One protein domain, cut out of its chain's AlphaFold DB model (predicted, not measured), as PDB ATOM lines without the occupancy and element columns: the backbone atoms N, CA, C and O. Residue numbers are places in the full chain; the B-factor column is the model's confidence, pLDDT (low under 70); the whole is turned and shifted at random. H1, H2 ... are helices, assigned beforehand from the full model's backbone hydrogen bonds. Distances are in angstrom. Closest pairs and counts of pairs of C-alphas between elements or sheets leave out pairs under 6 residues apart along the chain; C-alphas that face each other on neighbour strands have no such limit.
ATOM      1  N   ALA A 335     366.319 252.003 118.537       51.81
ATOM      2  CA  ALA A 335     366.103 252.717 119.795       51.81
ATOM      3  C   ALA A 335     365.953 251.795 121.023       51.81
ATOM      4  O   ALA A 335     366.397 252.154 122.103       51.81
ATOM      5  N   GLN A 336     365.371 250.603 120.876       57.12
ATOM      6  CA  GLN A 336     365.150 249.665 121.980       57.12
ATOM      7  C   GLN A 336     366.453 249.044 122.491       57.12
ATOM      8  O   GLN A 336     366.622 248.915 123.692       57.12
ATOM      9  N   VAL A 337     367.389 248.702 121.598       59.16
ATOM     10  CA  VAL A 337     368.708 248.154 121.985       59.16
ATOM     11  C   VAL A 337     369.463 249.127 122.873       59.16
ATOM     12  O   VAL A 337     370.112 248.733 123.832       59.16
ATOM     13  N   VAL A 338     369.350 250.410 122.537       60.47
ATOM     14  CA  VAL A 338     369.958 251.502 123.287       60.47
ATOM     15  C   VAL A 338     369.316 251.618 124.653       60.47
ATOM     16  O   VAL A 338     370.031 251.666 125.644       60.47
ATOM     17  N   THR A 339     367.984 251.604 124.724       63.88
ATOM     18  CA  THR A 339     367.278 251.625 126.007       63.88
ATOM     19  C   THR A 339     367.699 250.451 126.887       63.88
ATOM     20  O   THR A 339     368.021 250.671 128.047       63.88
ATOM     21  N   ASP A 340     367.773 249.240 126.331       63.94
ATOM     22  CA  ASP A 340     368.139 248.033 127.075       63.94
ATOM     23  C   ASP A 340     369.607 248.102 127.572       63.94
ATOM     24  O   ASP A 340     369.874 247.835 128.740       63.94
ATOM     25  N   ALA A 341     370.556 248.547 126.735       62.50
ATOM     26  CA  ALA A 341     371.965 248.708 127.125       62.50
ATOM     27  C   ALA A 341     372.181 249.828 128.161       62.50
ATOM     28  O   ALA A 341     373.042 249.728 129.034       62.50
ATOM     29  N   ILE A 342     371.392 250.902 128.079       66.19
ATOM     30  CA  ILE A 342     371.429 252.003 129.045       66.19
ATOM     31  C   ILE A 342     370.745 251.597 130.366       66.19
ATOM     32  O   ILE A 342     371.153 252.046 131.438       66.19
ATOM     33  N   GLU A 343     369.717 250.745 130.337       66.38
ATOM     34  CA  GLU A 343     369.095 250.209 131.555       66.38
ATOM     35  C   GLU A 343     370.064 249.348 132.376       66.38
ATOM     36  O   GLU A 343     370.017 249.402 133.606       66.38
ATOM     37  N   GLU A 344     370.976 248.619 131.727       67.69
ATOM     38  CA  GLU A 344     372.009 247.826 132.408       67.69
ATOM     39  C   GLU A 344     373.129 248.686 133.029       67.69
ATOM     40  O   GLU A 344     373.793 248.249 133.972       67.69
ATOM     41  N   HIS A 345     373.305 249.930 132.570       69.50
ATOM     42  CA  HIS A 345     374.349 250.841 133.042       69.50
ATOM     43  C   HIS A 345     373.806 252.256 133.325       69.50
ATOM     44  O   HIS A 345     374.053 253.184 132.548       69.50
ATOM     45  N   PRO A 346     373.119 252.466 134.466       65.06
ATOM     46  CA  PRO A 346     372.480 253.745 134.807       65.06
ATOM     47  C   PRO A 346     373.460 254.921 134.960       65.06
ATOM     48  O   PRO A 346     373.042 256.079 134.968       65.06
ATOM     49  N   ASP A 347     374.759 254.629 135.044       66.88
ATOM     50  CA  ASP A 347     375.805 255.585 135.380       66.88
ATOM     51  C   ASP A 347     376.640 256.040 134.176       66.88
ATOM     52  O   ASP A 347     377.646 256.704 134.393       66.88
ATOM     53  N   LEU A 348     376.322 255.699 132.921       68.19
ATOM     54  CA  LEU A 348     377.219 255.983 131.786       68.19
ATOM     55  C   LEU A 348     376.756 257.164 130.914       68.19
ATOM     56  O   LEU A 348     375.905 257.000 130.046       68.19
ATOM     57  N   PRO A 349     377.371 258.350 131.059       71.88
ATOM     58  CA  PRO A 349     377.203 259.471 130.141       71.88
ATOM     59  C   PRO A 349     378.156 259.450 128.949       71.88
ATOM     60  O   PRO A 349     377.990 260.256 128.037       71.88
ATOM     61  N   ALA A 350     379.127 258.535 128.931       77.94
ATOM     62  CA  ALA A 350     380.042 258.364 127.807       77.94
ATOM     63  C   ALA A 350     379.319 258.218 126.447       77.94
ATOM     64  O   ALA A 350     379.732 258.896 125.508       77.94
ATOM     65  N   PRO A 351     378.193 257.477 126.326       82.75
ATOM     66  CA  PRO A 351     377.461 257.366 125.062       82.75
ATOM     67  C   PRO A 351     376.871 258.688 124.555       82.75
ATOM     68  O   PRO A 351     376.612 258.816 123.362       82.75
ATOM     69  N   LEU A 352     376.637 259.676 125.434       86.44
ATOM     70  CA  LEU A 352     376.070 260.970 125.039       86.44
ATOM     71  C   LEU A 352     377.060 261.810 124.222       86.44
ATOM     72  O   LEU A 352     376.647 262.609 123.387       86.44
ATOM     73  N   PHE A 353     378.353 261.630 124.476       87.94
ATOM     74  CA  PHE A 353     379.439 262.362 123.824       87.94
ATOM     75  C   PHE A 353     380.222 261.503 122.838       87.94
ATOM     76  O   PHE A 353     381.257 261.928 122.330       87.94
ATOM     77  N   ASP A 354     379.731 260.297 122.581       86.00
ATOM     78  CA  ASP A 354     380.286 259.431 121.564       86.00
ATOM     79  C   ASP A 354     380.038 260.004 120.160       86.00
ATOM     80  O   ASP A 354     379.068 260.734 119.915       86.00
ATOM     81  N   GLN A 355     380.901 259.647 119.209       81.06
ATOM     82  CA  GLN A 355     380.798 260.106 117.827       81.06
ATOM     83  C   GLN A 355     379.446 259.728 117.200       81.06
ATOM     84  O   GLN A 355     378.901 260.498 116.403       81.06
ATOM     85  N   ALA A 356     378.839 258.607 117.607       79.81
ATOM     86  CA  ALA A 356     377.497 258.241 117.164       79.81
ATOM     87  C   ALA A 356     376.437 259.268 117.597       79.81
ATOM     88  O   ALA A 356     375.571 259.636 116.802       79.81
ATOM     89  N   ALA A 357     376.510 259.791 118.823       85.62
ATOM     90  CA  ALA A 357     375.594 260.833 119.282       85.62
ATOM     91  C   ALA A 357     375.831 262.167 118.557       85.62
ATOM     92  O   ALA A 357     374.886 262.920 118.325       85.62
ATOM     93  N   VAL A 358     377.062 262.459 118.132       85.50
ATOM     94  CA  VAL A 358     377.351 263.636 117.296       85.50
ATOM     95  C   VAL A 358     376.711 263.497 115.910       85.50
ATOM     96  O   VAL A 358     376.116 264.449 115.408       85.50
ATOM     97  N   LEU A 359     376.810 262.316 115.295       81.81
ATOM     98  CA  LEU A 359     376.389 262.087 113.909       81.81
ATOM     99  C   LEU A 359     374.893 261.785 113.744       81.81
ATOM    100  O   LEU A 359     374.344 262.017 112.665       81.81
ATOM    101  N   TYR A 360     374.229 261.262 114.778       83.81
ATOM    102  CA  TYR A 360     372.854 260.773 114.680       83.81
ATOM    103  C   TYR A 360     371.931 261.448 115.706       83.81
ATOM    104  O   TYR A 360     371.833 261.025 116.856       83.81
ATOM    105  N   ASP A 361     371.181 262.460 115.264       88.81
ATOM    106  CA  ASP A 361     370.274 263.244 116.119       88.81
ATOM    107  C   ASP A 361     369.212 262.386 116.826       88.81
ATOM    108  O   ASP A 361     368.949 262.574 118.013       88.81
ATOM    109  N   ASP A 362     368.625 261.409 116.126       82.75
ATOM    110  CA  ASP A 362     367.618 260.507 116.706       82.75
ATOM    111  C   ASP A 362     368.201 259.671 117.854       82.75
ATOM    112  O   ASP A 362     367.537 259.442 118.865       82.75
ATOM    113  N   TRP A 363     369.456 259.240 117.710       84.88
ATOM    114  CA  TRP A 363     370.183 258.497 118.738       84.88
ATOM    115  C   TRP A 363     370.498 259.393 119.932       84.88
ATOM    116  O   TRP A 363     370.179 259.055 121.074       84.88
ATOM    117  N   ARG A 364     371.060 260.573 119.657       92.50
ATOM    118  CA  ARG A 364     371.371 261.578 120.674       92.50
ATOM    119  C   ARG A 364     370.139 261.930 121.493       92.50
ATOM    120  O   ARG A 364     370.214 261.961 122.715       92.50
ATOM    121  N   LYS A 365     368.991 262.117 120.841       91.25
ATOM    122  CA  LYS A 365     367.725 262.437 121.501       91.25
ATOM    123  C   LYS A 365     367.291 261.376 122.512       91.25
ATOM    124  O   LYS A 365     366.914 261.735 123.621       91.25
ATOM    125  N   VAL A 366     367.374 260.090 122.163       88.38
ATOM    126  CA  VAL A 366     367.015 258.995 123.086       88.38
ATOM    127  C   VAL A 366     367.898 259.021 124.337       88.38
ATOM    128  O   VAL A 366     367.391 258.895 125.451       88.38
ATOM    129  N   ILE A 367     369.205 259.244 124.165       90.12
ATOM    130  CA  ILE A 367     370.146 259.344 125.289       90.12
ATOM    131  C   ILE A 367     369.863 260.597 126.122       90.12
ATOM    132  O   ILE A 367     369.815 260.515 127.347       90.12
ATOM    133  N   LEU A 368     369.640 261.745 125.479       93.31
ATOM    134  CA  LEU A 368     369.307 263.002 126.151       93.31
ATOM    135  C   LEU A 368     368.047 262.871 127.008       93.31
ATOM    136  O   LEU A 368     368.067 263.276 128.168       93.31
ATOM    137  N   ASP A 369     366.980 262.278 126.467       90.50
ATOM    138  CA  ASP A 369     365.720 262.065 127.184       90.50
ATOM    139  C   ASP A 369     365.931 261.151 128.406       90.50
ATOM    140  O   ASP A 369     365.435 261.443 129.498       90.50
ATOM    141  N   TYR A 370     366.719 260.080 128.254       89.94
ATOM    142  CA  TYR A 370     367.073 259.186 129.359       89.94
ATOM    143  C   TYR A 370     367.875 259.907 130.451       89.94
ATOM    144  O   TYR A 370     367.525 259.826 131.633       89.94
ATOM    145  N   VAL A 371     368.948 260.609 130.066       92.44
ATOM    146  CA  VAL A 371     369.846 261.307 130.998       92.44
ATOM    147  C   VAL A 371     369.099 262.430 131.711       92.44
ATOM    148  O   VAL A 371     369.242 262.587 132.921       92.44
ATOM    149  N   ALA A 372     368.255 263.176 130.999       94.19
ATOM    150  CA  ALA A 372     367.444 264.240 131.577       94.19
ATOM    151  C   ALA A 372     366.456 263.717 132.628       94.19
ATOM    152  O   ALA A 372     366.275 264.351 133.668       94.19
ATOM    153  N   ALA A 373     365.852 262.549 132.392       91.06
ATOM    154  CA  ALA A 373     364.930 261.920 133.337       91.06
ATOM    155  C   ALA A 373     365.607 261.427 134.630       91.06
ATOM    156  O   ALA A 373     364.923 261.242 135.635       91.06
ATOM    157  N   ARG A 374     366.929 261.216 134.615       92.38
ATOM    158  CA  ARG A 374     367.736 260.713 135.745       92.38
ATOM    159  C   ARG A 374     368.893 261.650 136.096       92.38
ATOM    160  O   ARG A 374     369.965 261.214 136.517       92.38
ATOM    161  N   TRP A 375     368.705 262.945 135.857       94.25
ATOM    162  CA  TRP A 375     369.785 263.927 135.911       94.25
ATOM    163  C   TRP A 375     370.482 264.000 137.274       94.25
ATOM    164  O   TRP A 375     371.690 264.210 137.350       94.25
ATOM    165  N   ASP A 376     369.738 263.814 138.358       92.94
ATOM    166  CA  ASP A 376     370.243 263.763 139.728       92.94
ATOM    167  C   ASP A 376     371.246 262.622 139.945       92.94
ATOM    168  O   ASP A 376     372.305 262.842 140.532       92.94
ATOM    169  N   VAL A 377     370.951 261.434 139.411       91.88
ATOM    170  CA  VAL A 377     371.843 260.268 139.476       91.88
ATOM    171  C   VAL A 377     373.046 260.461 138.551       91.88
ATOM    172  O   VAL A 377     374.190 260.343 138.993       91.88
ATOM    173  N   VAL A 378     372.804 260.834 137.290       92.31
ATOM    174  CA  VAL A 378     373.868 260.955 136.280       92.31
ATOM    175  C   VAL A 378     374.849 262.071 136.635       92.31
ATOM    176  O   VAL A 378     376.053 261.859 136.593       92.31
ATOM    177  N   SER A 379     374.375 263.250 137.045       93.88
ATOM    178  CA  SER A 379     375.266 264.377 137.364       93.88
ATOM    179  C   SER A 379     376.157 264.133 138.591       93.88
ATOM    180  O   SER A 379     377.210 264.765 138.732       93.88
ATOM    181  N   ALA A 380     375.761 263.208 139.472       93.00
ATOM    182  CA  ALA A 380     376.540 262.806 140.635       93.00
ATOM    183  C   ALA A 380     377.603 261.736 140.316       93.00
ATOM    184  O   ALA A 380     378.544 261.574 141.108       93.00
ATOM    185  N   SER A 381     377.481 261.034 139.184       91.94
ATOM    186  CA  SER A 381     378.307 259.871 138.865       91.94
ATOM    187  C   SER A 381     379.784 260.240 138.612       91.94
ATOM    188  O   SER A 381     380.098 261.351 138.160       91.94
ATOM    189  N   PRO A 382     380.742 259.338 138.912       90.50
ATOM    190  CA  PRO A 382     382.160 259.562 138.615       90.50
ATOM    191  C   PRO A 382     382.437 259.742 137.116       90.50
ATOM    192  O   PRO A 382     383.190 260.633 136.728       90.50
ATOM    193  N   SER A 383     381.773 258.947 136.280       88.19
ATOM    194  CA  SER A 383     381.877 258.982 134.818       88.19
ATOM    195  C   SER A 383     381.398 260.312 134.225       88.19
ATOM    196  O   SER A 383     382.004 260.809 133.275       88.19
ATOM    197  N   TRP A 384     380.360 260.946 134.793       93.50
ATOM    198  CA  TRP A 384     379.932 262.290 134.386       93.50
ATOM    199  C   TRP A 384     381.008 263.322 134.677       93.50
ATOM    200  O   TRP A 384     381.322 264.148 133.824       93.50
ATOM    201  N   LYS A 385     381.626 263.252 135.860       93.69
ATOM    202  CA  LYS A 385     382.710 264.167 136.239       93.69
ATOM    203  C   LYS A 385     383.906 264.031 135.303       93.69
ATOM    204  O   LYS A 385     384.385 265.046 134.810       93.69
ATOM    205  N   GLU A 386     384.338 262.805 135.017       91.81
ATOM    206  CA  GLU A 386     385.423 262.530 134.068       91.81
ATOM    207  C   GLU A 386     385.101 263.065 132.666       91.81
ATOM    208  O   GLU A 386     385.895 263.791 132.071       91.81
ATOM    209  N   THR A 387     383.893 262.787 132.174       91.44
ATOM    210  CA  THR A 387     383.433 263.272 130.868       91.44
ATOM    211  C   THR A 387     383.429 264.801 130.813       91.44
ATOM    212  O   THR A 387     383.896 265.392 129.842       91.44
ATOM    213  N   MET A 388     382.976 265.466 131.877       94.00
ATOM    214  CA  MET A 388     382.986 266.924 131.960       94.00
ATOM    215  C   MET A 388     384.395 267.519 132.025       94.00
ATOM    216  O   MET A 388     384.594 268.616 131.507       94.00
ATOM    217  N   GLU A 389     385.374 266.838 132.626       94.56
ATOM    218  CA  GLU A 389     386.778 267.270 132.565       94.56
ATOM    219  C   GLU A 389     387.325 267.188 131.133       94.56
ATOM    220  O   GLU A 389     387.910 268.163 130.659       94.56
ATOM    221  N   ARG A 390     387.028 266.111 130.391       92.69
ATOM    222  CA  ARG A 390     387.388 265.993 128.962       92.69
ATOM    223  C   ARG A 390     386.740 267.085 128.105       92.69
ATOM    224  O   ARG A 390     387.398 267.706 127.272       92.69
ATOM    225  N   VAL A 391     385.459 267.382 128.342       92.81
ATOM    226  CA  VAL A 391     384.748 268.476 127.656       92.81
ATOM    227  C   VAL A 391     385.389 269.832 127.968       92.81
ATOM    228  O   VAL A 391     385.593 270.630 127.056       92.81
ATOM    229  N   LYS A 392     385.760 270.104 129.227       93.25
ATOM    230  CA  LYS A 392     386.468 271.346 129.602       93.25
ATOM    231  C   LYS A 392     387.848 271.452 128.955       93.25
ATOM    232  O   LYS A 392     388.274 272.558 128.632       93.25
ATOM    233  N   ALA A 393     388.528 270.324 128.773       94.88
ATOM    234  CA  ALA A 393     389.806 270.245 128.076       94.88
ATOM    235  C   ALA A 393     389.675 270.391 126.544       94.88
ATOM    236  O   ALA A 393     390.693 270.445 125.858       94.88
ATOM    237  N   ASN A 394     388.451 270.525 126.007       92.88
ATOM    238  CA  ASN A 394     388.138 270.509 124.573       92.88
ATOM    239  C   ASN A 394     388.594 269.220 123.864       92.88
ATOM    240  O   ASN A 394     388.964 269.252 122.696       92.88
ATOM    241  N   GLU A 395     388.554 268.084 124.559       91.44
ATOM    242  CA  GLU A 395     388.915 266.769 123.999       91.44
ATOM    243  C   GLU A 395     387.730 266.059 123.323       91.44
ATOM    244  O   GLU A 395     387.858 264.926 122.862       91.44
ATOM    245  N   VAL A 396     386.554 266.690 123.313       88.00
ATOM    246  CA  VAL A 396     385.318 266.127 122.765       88.00
ATOM    247  C   VAL A 396     384.733 267.106 121.753       88.00
ATOM    248  O   VAL A 396     384.112 268.112 122.116       88.00
ATOM    249  N   ASP A 397     384.920 266.801 120.474       88.62
ATOM    250  CA  ASP A 397     384.390 267.609 119.381       88.62
ATOM    251  C   ASP A 397     382.856 267.635 119.394       88.62
ATOM    252  O   ASP A 397     382.181 266.633 119.619       88.62
ATOM    253  N   GLY A 398     382.276 268.817 119.176       89.81
ATOM    254  CA  GLY A 398     380.818 268.997 119.150       89.81
ATOM    255  C   GLY A 398     380.124 268.979 120.522       89.81
ATOM    256  O   GLY A 398     378.925 269.261 120.587       89.81
ATOM    257  N   ALA A 399     380.850 268.756 121.626       92.81
ATOM    258  CA  ALA A 399     380.270 268.652 122.970       92.81
ATOM    259  C   ALA A 399     379.436 269.872 123.388       92.81
ATOM    260  O   ALA A 399     378.443 269.727 124.100       92.81
ATOM    261  N   ALA A 400     379.799 271.075 122.935       92.12
ATOM    262  CA  ALA A 400     379.075 272.298 123.273       92.12
ATOM    263  C   ALA A 400     377.606 272.264 122.815       92.12
ATOM    264  O   ALA A 400     376.723 272.663 123.575       92.12
ATOM    265  N   GLY A 401     377.330 271.763 121.604       93.25
ATOM    266  CA  GLY A 401     375.961 271.639 121.092       93.25
ATOM    267  C   GLY A 401     375.151 270.632 121.905       93.25
ATOM    268  O   GLY A 401     374.057 270.943 122.375       93.25
ATOM    269  N   ILE A 402     375.754 269.472 122.171       94.69
ATOM    270  CA  ILE A 402     375.149 268.394 122.963       94.69
ATOM    271  C   ILE A 402     374.842 268.863 124.393       94.69
ATOM    272  O   ILE A 402     373.757 268.605 124.910       94.69
ATOM    273  N   MET A 403     375.746 269.620 125.021       95.56
ATOM    274  CA  MET A 403     375.531 270.190 126.356       95.56
ATOM    275  C   MET A 403     374.354 271.167 126.395       95.56
ATOM    276  O   MET A 403     373.595 271.172 127.365       95.56
ATOM    277  N   VAL A 404     374.179 271.993 125.359       96.69
ATOM    278  CA  VAL A 404     373.032 272.910 125.275       96.69
ATOM    279  C   VAL A 404     371.725 272.127 125.167       96.69
ATOM    280  O   VAL A 404     370.781 272.432 125.897       96.69
ATOM    281  N   GLU A 405     371.675 271.107 124.308       96.62
ATOM    282  CA  GLU A 405     370.504 270.233 124.170       96.62
ATOM    283  C   GLU A 405     370.186 269.505 125.485       96.62
ATOM    284  O   GLU A 405     369.034 269.480 125.919       96.62
ATOM    285  N   LEU A 406     371.210 269.008 126.184       96.06
ATOM    286  CA  LEU A 406     371.062 268.359 127.484       96.06
ATOM    287  C   LEU A 406     370.487 269.291 128.543       96.06
ATOM    288  O   LEU A 406     369.532 268.925 129.224       96.06
ATOM    289  N   MET A 407     371.019 270.507 128.678       96.88
ATOM    290  CA  MET A 407     370.495 271.462 129.659       96.88
ATOM    291  C   MET A 407     369.036 271.836 129.361       96.88
ATOM    292  O   MET A 407     368.242 272.016 130.285       96.88
ATOM    293  N   GLN A 408     368.656 271.914 128.081       96.94
ATOM    294  CA  GLN A 408     367.263 272.123 127.688       96.94
ATOM    295  C   GLN A 408     366.379 270.930 128.066       96.94
ATOM    296  O   GLN A 408     365.308 271.138 128.639       96.94
ATOM    297  N   ALA A 409     366.826 269.702 127.790       95.62
ATOM    298  CA  ALA A 409     366.100 268.481 128.132       95.62
ATOM    299  C   ALA A 409     365.916 268.338 129.653       95.62
ATOM    300  O   ALA A 409     364.802 268.105 130.119       95.62
ATOM    301  N   VAL A 410     366.969 268.584 130.442       96.62
ATOM    302  CA  VAL A 410     366.924 268.570 131.916       96.62
ATOM    303  C   VAL A 410     365.921 269.597 132.445       96.62
ATOM    304  O   VAL A 410     365.081 269.268 133.281       96.62
ATOM    305  N   LEU A 411     365.951 270.831 131.932       96.38
ATOM    306  CA  LEU A 411     365.010 271.874 132.345       96.38
ATOM    307  C   LEU A 411     363.557 271.488 132.022       96.38
ATOM    308  O   LEU A 411     362.651 271.744 132.817       96.38
ATOM    309  N   GLN A 412     363.321 270.884 130.855       94.50
ATOM    310  CA  GLN A 412     361.998 270.399 130.465       94.50
ATOM    311  C   GLN A 412     361.527 269.254 131.368       94.50
ATOM    312  O   GLN A 412     360.377 269.276 131.812       94.50
ATOM    313  N   ALA A 413     362.406 268.303 131.686       93.38
ATOM    314  CA  ALA A 413     362.109 267.189 132.580       93.38
ATOM    315  C   ALA A 413     361.777 267.673 134.003       93.38
ATOM    316  O   ALA A 413     360.766 267.262 134.570       93.38
ATOM    317  N   GLN A 414     362.548 268.620 134.545       93.75
ATOM    318  CA  GLN A 414     362.298 269.210 135.867       93.75
ATOM    319  C   GLN A 414     360.962 269.961 135.923       93.75
ATOM    320  O   GLN A 414     360.160 269.723 136.822       93.75
ATOM    321  N   ARG A 415     360.664 270.796 134.917       93.69
ATOM    322  CA  ARG A 415     359.357 271.474 134.805       93.69
ATOM    323  C   ARG A 415     358.196 270.494 134.679       93.69
ATOM    324  O   ARG A 415     357.091 270.790 135.117       93.69
ATOM    325  N   ALA A 416     358.419 269.350 134.037       90.31
ATOM    326  CA  ALA A 416     357.402 268.318 133.903       90.31
ATOM    327  C   ALA A 416     357.160 267.540 135.207       90.31
ATOM    328  O   ALA A 416     356.079 266.961 135.336       90.31
ATOM    329  N   ALA A 417     358.141 267.518 136.117       88.81
ATOM    330  CA  ALA A 417     358.080 266.853 137.415       88.81
ATOM    331  C   ALA A 417     357.493 267.739 138.529       88.81
ATOM    332  O   ALA A 417     356.994 267.206 139.520       88.81
ATOM    333  N   GLU A 418     357.517 269.070 138.382       91.62
ATOM    334  CA  GLU A 418     356.857 269.970 139.330       91.62
ATOM    335  C   GLU A 418     355.333 269.729 139.333       91.62
ATOM    336  O   GLU A 418     354.696 269.754 138.272       91.62
TER     337      GLU A 418
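AT A GLANCE: This is residues 335 to 418 of the 422 residues of the protein "BTB domain-containing protein" of Rhodotorula diobovata (UniProt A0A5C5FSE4). The longest helix, H6, crosses H3 at a steep angle, and from the last end of H3 the short H4 and then H5 lead round to the first end of H6, making a loose ring of four helices. H1 lies on the other side of H3 from H6, H2 sits at the first end of H3, and the link between H1 and H2, residues 345 to 354, passes over the opening of the ring on the side where H1 lies. The printed part has 84 residues, with six named helices in the order H1 to H6 and no named strand, and its class is all helix. It is compact, with a radius of gyration of the C-alphas of 12.1 A, and spans 34 by 27 by 22 A.

IN THESE COORDINATES: H6, residues 399 to 417, is 26.5 A long from first to last C-alpha; C-alpha 399 is at (380.270, 268.652, 122.970) and C-alpha 417 at (358.080, 266.853, 137.415). H3, residues 361 to 373, is 18.1 A long. H5, residues 382 to 392, is 15.4 A long, and H4, residues 375 to 380, is 8.3 A long. H2 holds residues 355 to 359 and is 6.2 A long. H1, residues 335 to 344, is 14.8 A long and begins with C-alpha 335 at (366.103, 252.717, 119.795).

HOW THE PARTS SIT: H3 is the hub, touching H1, H2 and H6. Residues 368 to 373 of H3 touch residues 405 to 413 of H6, at a steep tilt of 47 degrees, the same way; the closest C-alphas, those of Ala 372 and Val 410, are 4.4 A apart. With residues 363 to 366, H3 only just touches H1, with 3 pairs of C-alphas within 8 A, the closest being Ala 335 and Val 366 at 7.1 A. H2 and H3 touch only at the corner by their link, the C-alphas of Ala 357 and Arg 364 being closest at 4.5 A. H4 is close to H3 but not clearly touching it, about perpendicular at 82 degrees, with the C-alphas of Val 371 and Val 378 closest at 6.6 A. H5 and H6 are close but not clearly touching; their closest C-alphas, those of Val 391 and Ala 399, are 6.5 A apart. H1 and H6 are apart, and so are H3 and H5. In H1, H2, H3, H5 and H6 every O i to N i+4 pair is within hydrogen-bond range; in H4, 1 of 2 is.

THE WHOLE: The two C-alphas farthest apart, those of Glu 395 and Glu 418, are 35.7 A apart. The printed part has no cut. The links from H2 to H3, H3 to H4 and H4 to H5 are tight, those from H1 to H2 and H5 to H6 are short, and there is no long link. The mean pLDDT of the printed part is 86.2; residues 335 to 348 are under 70.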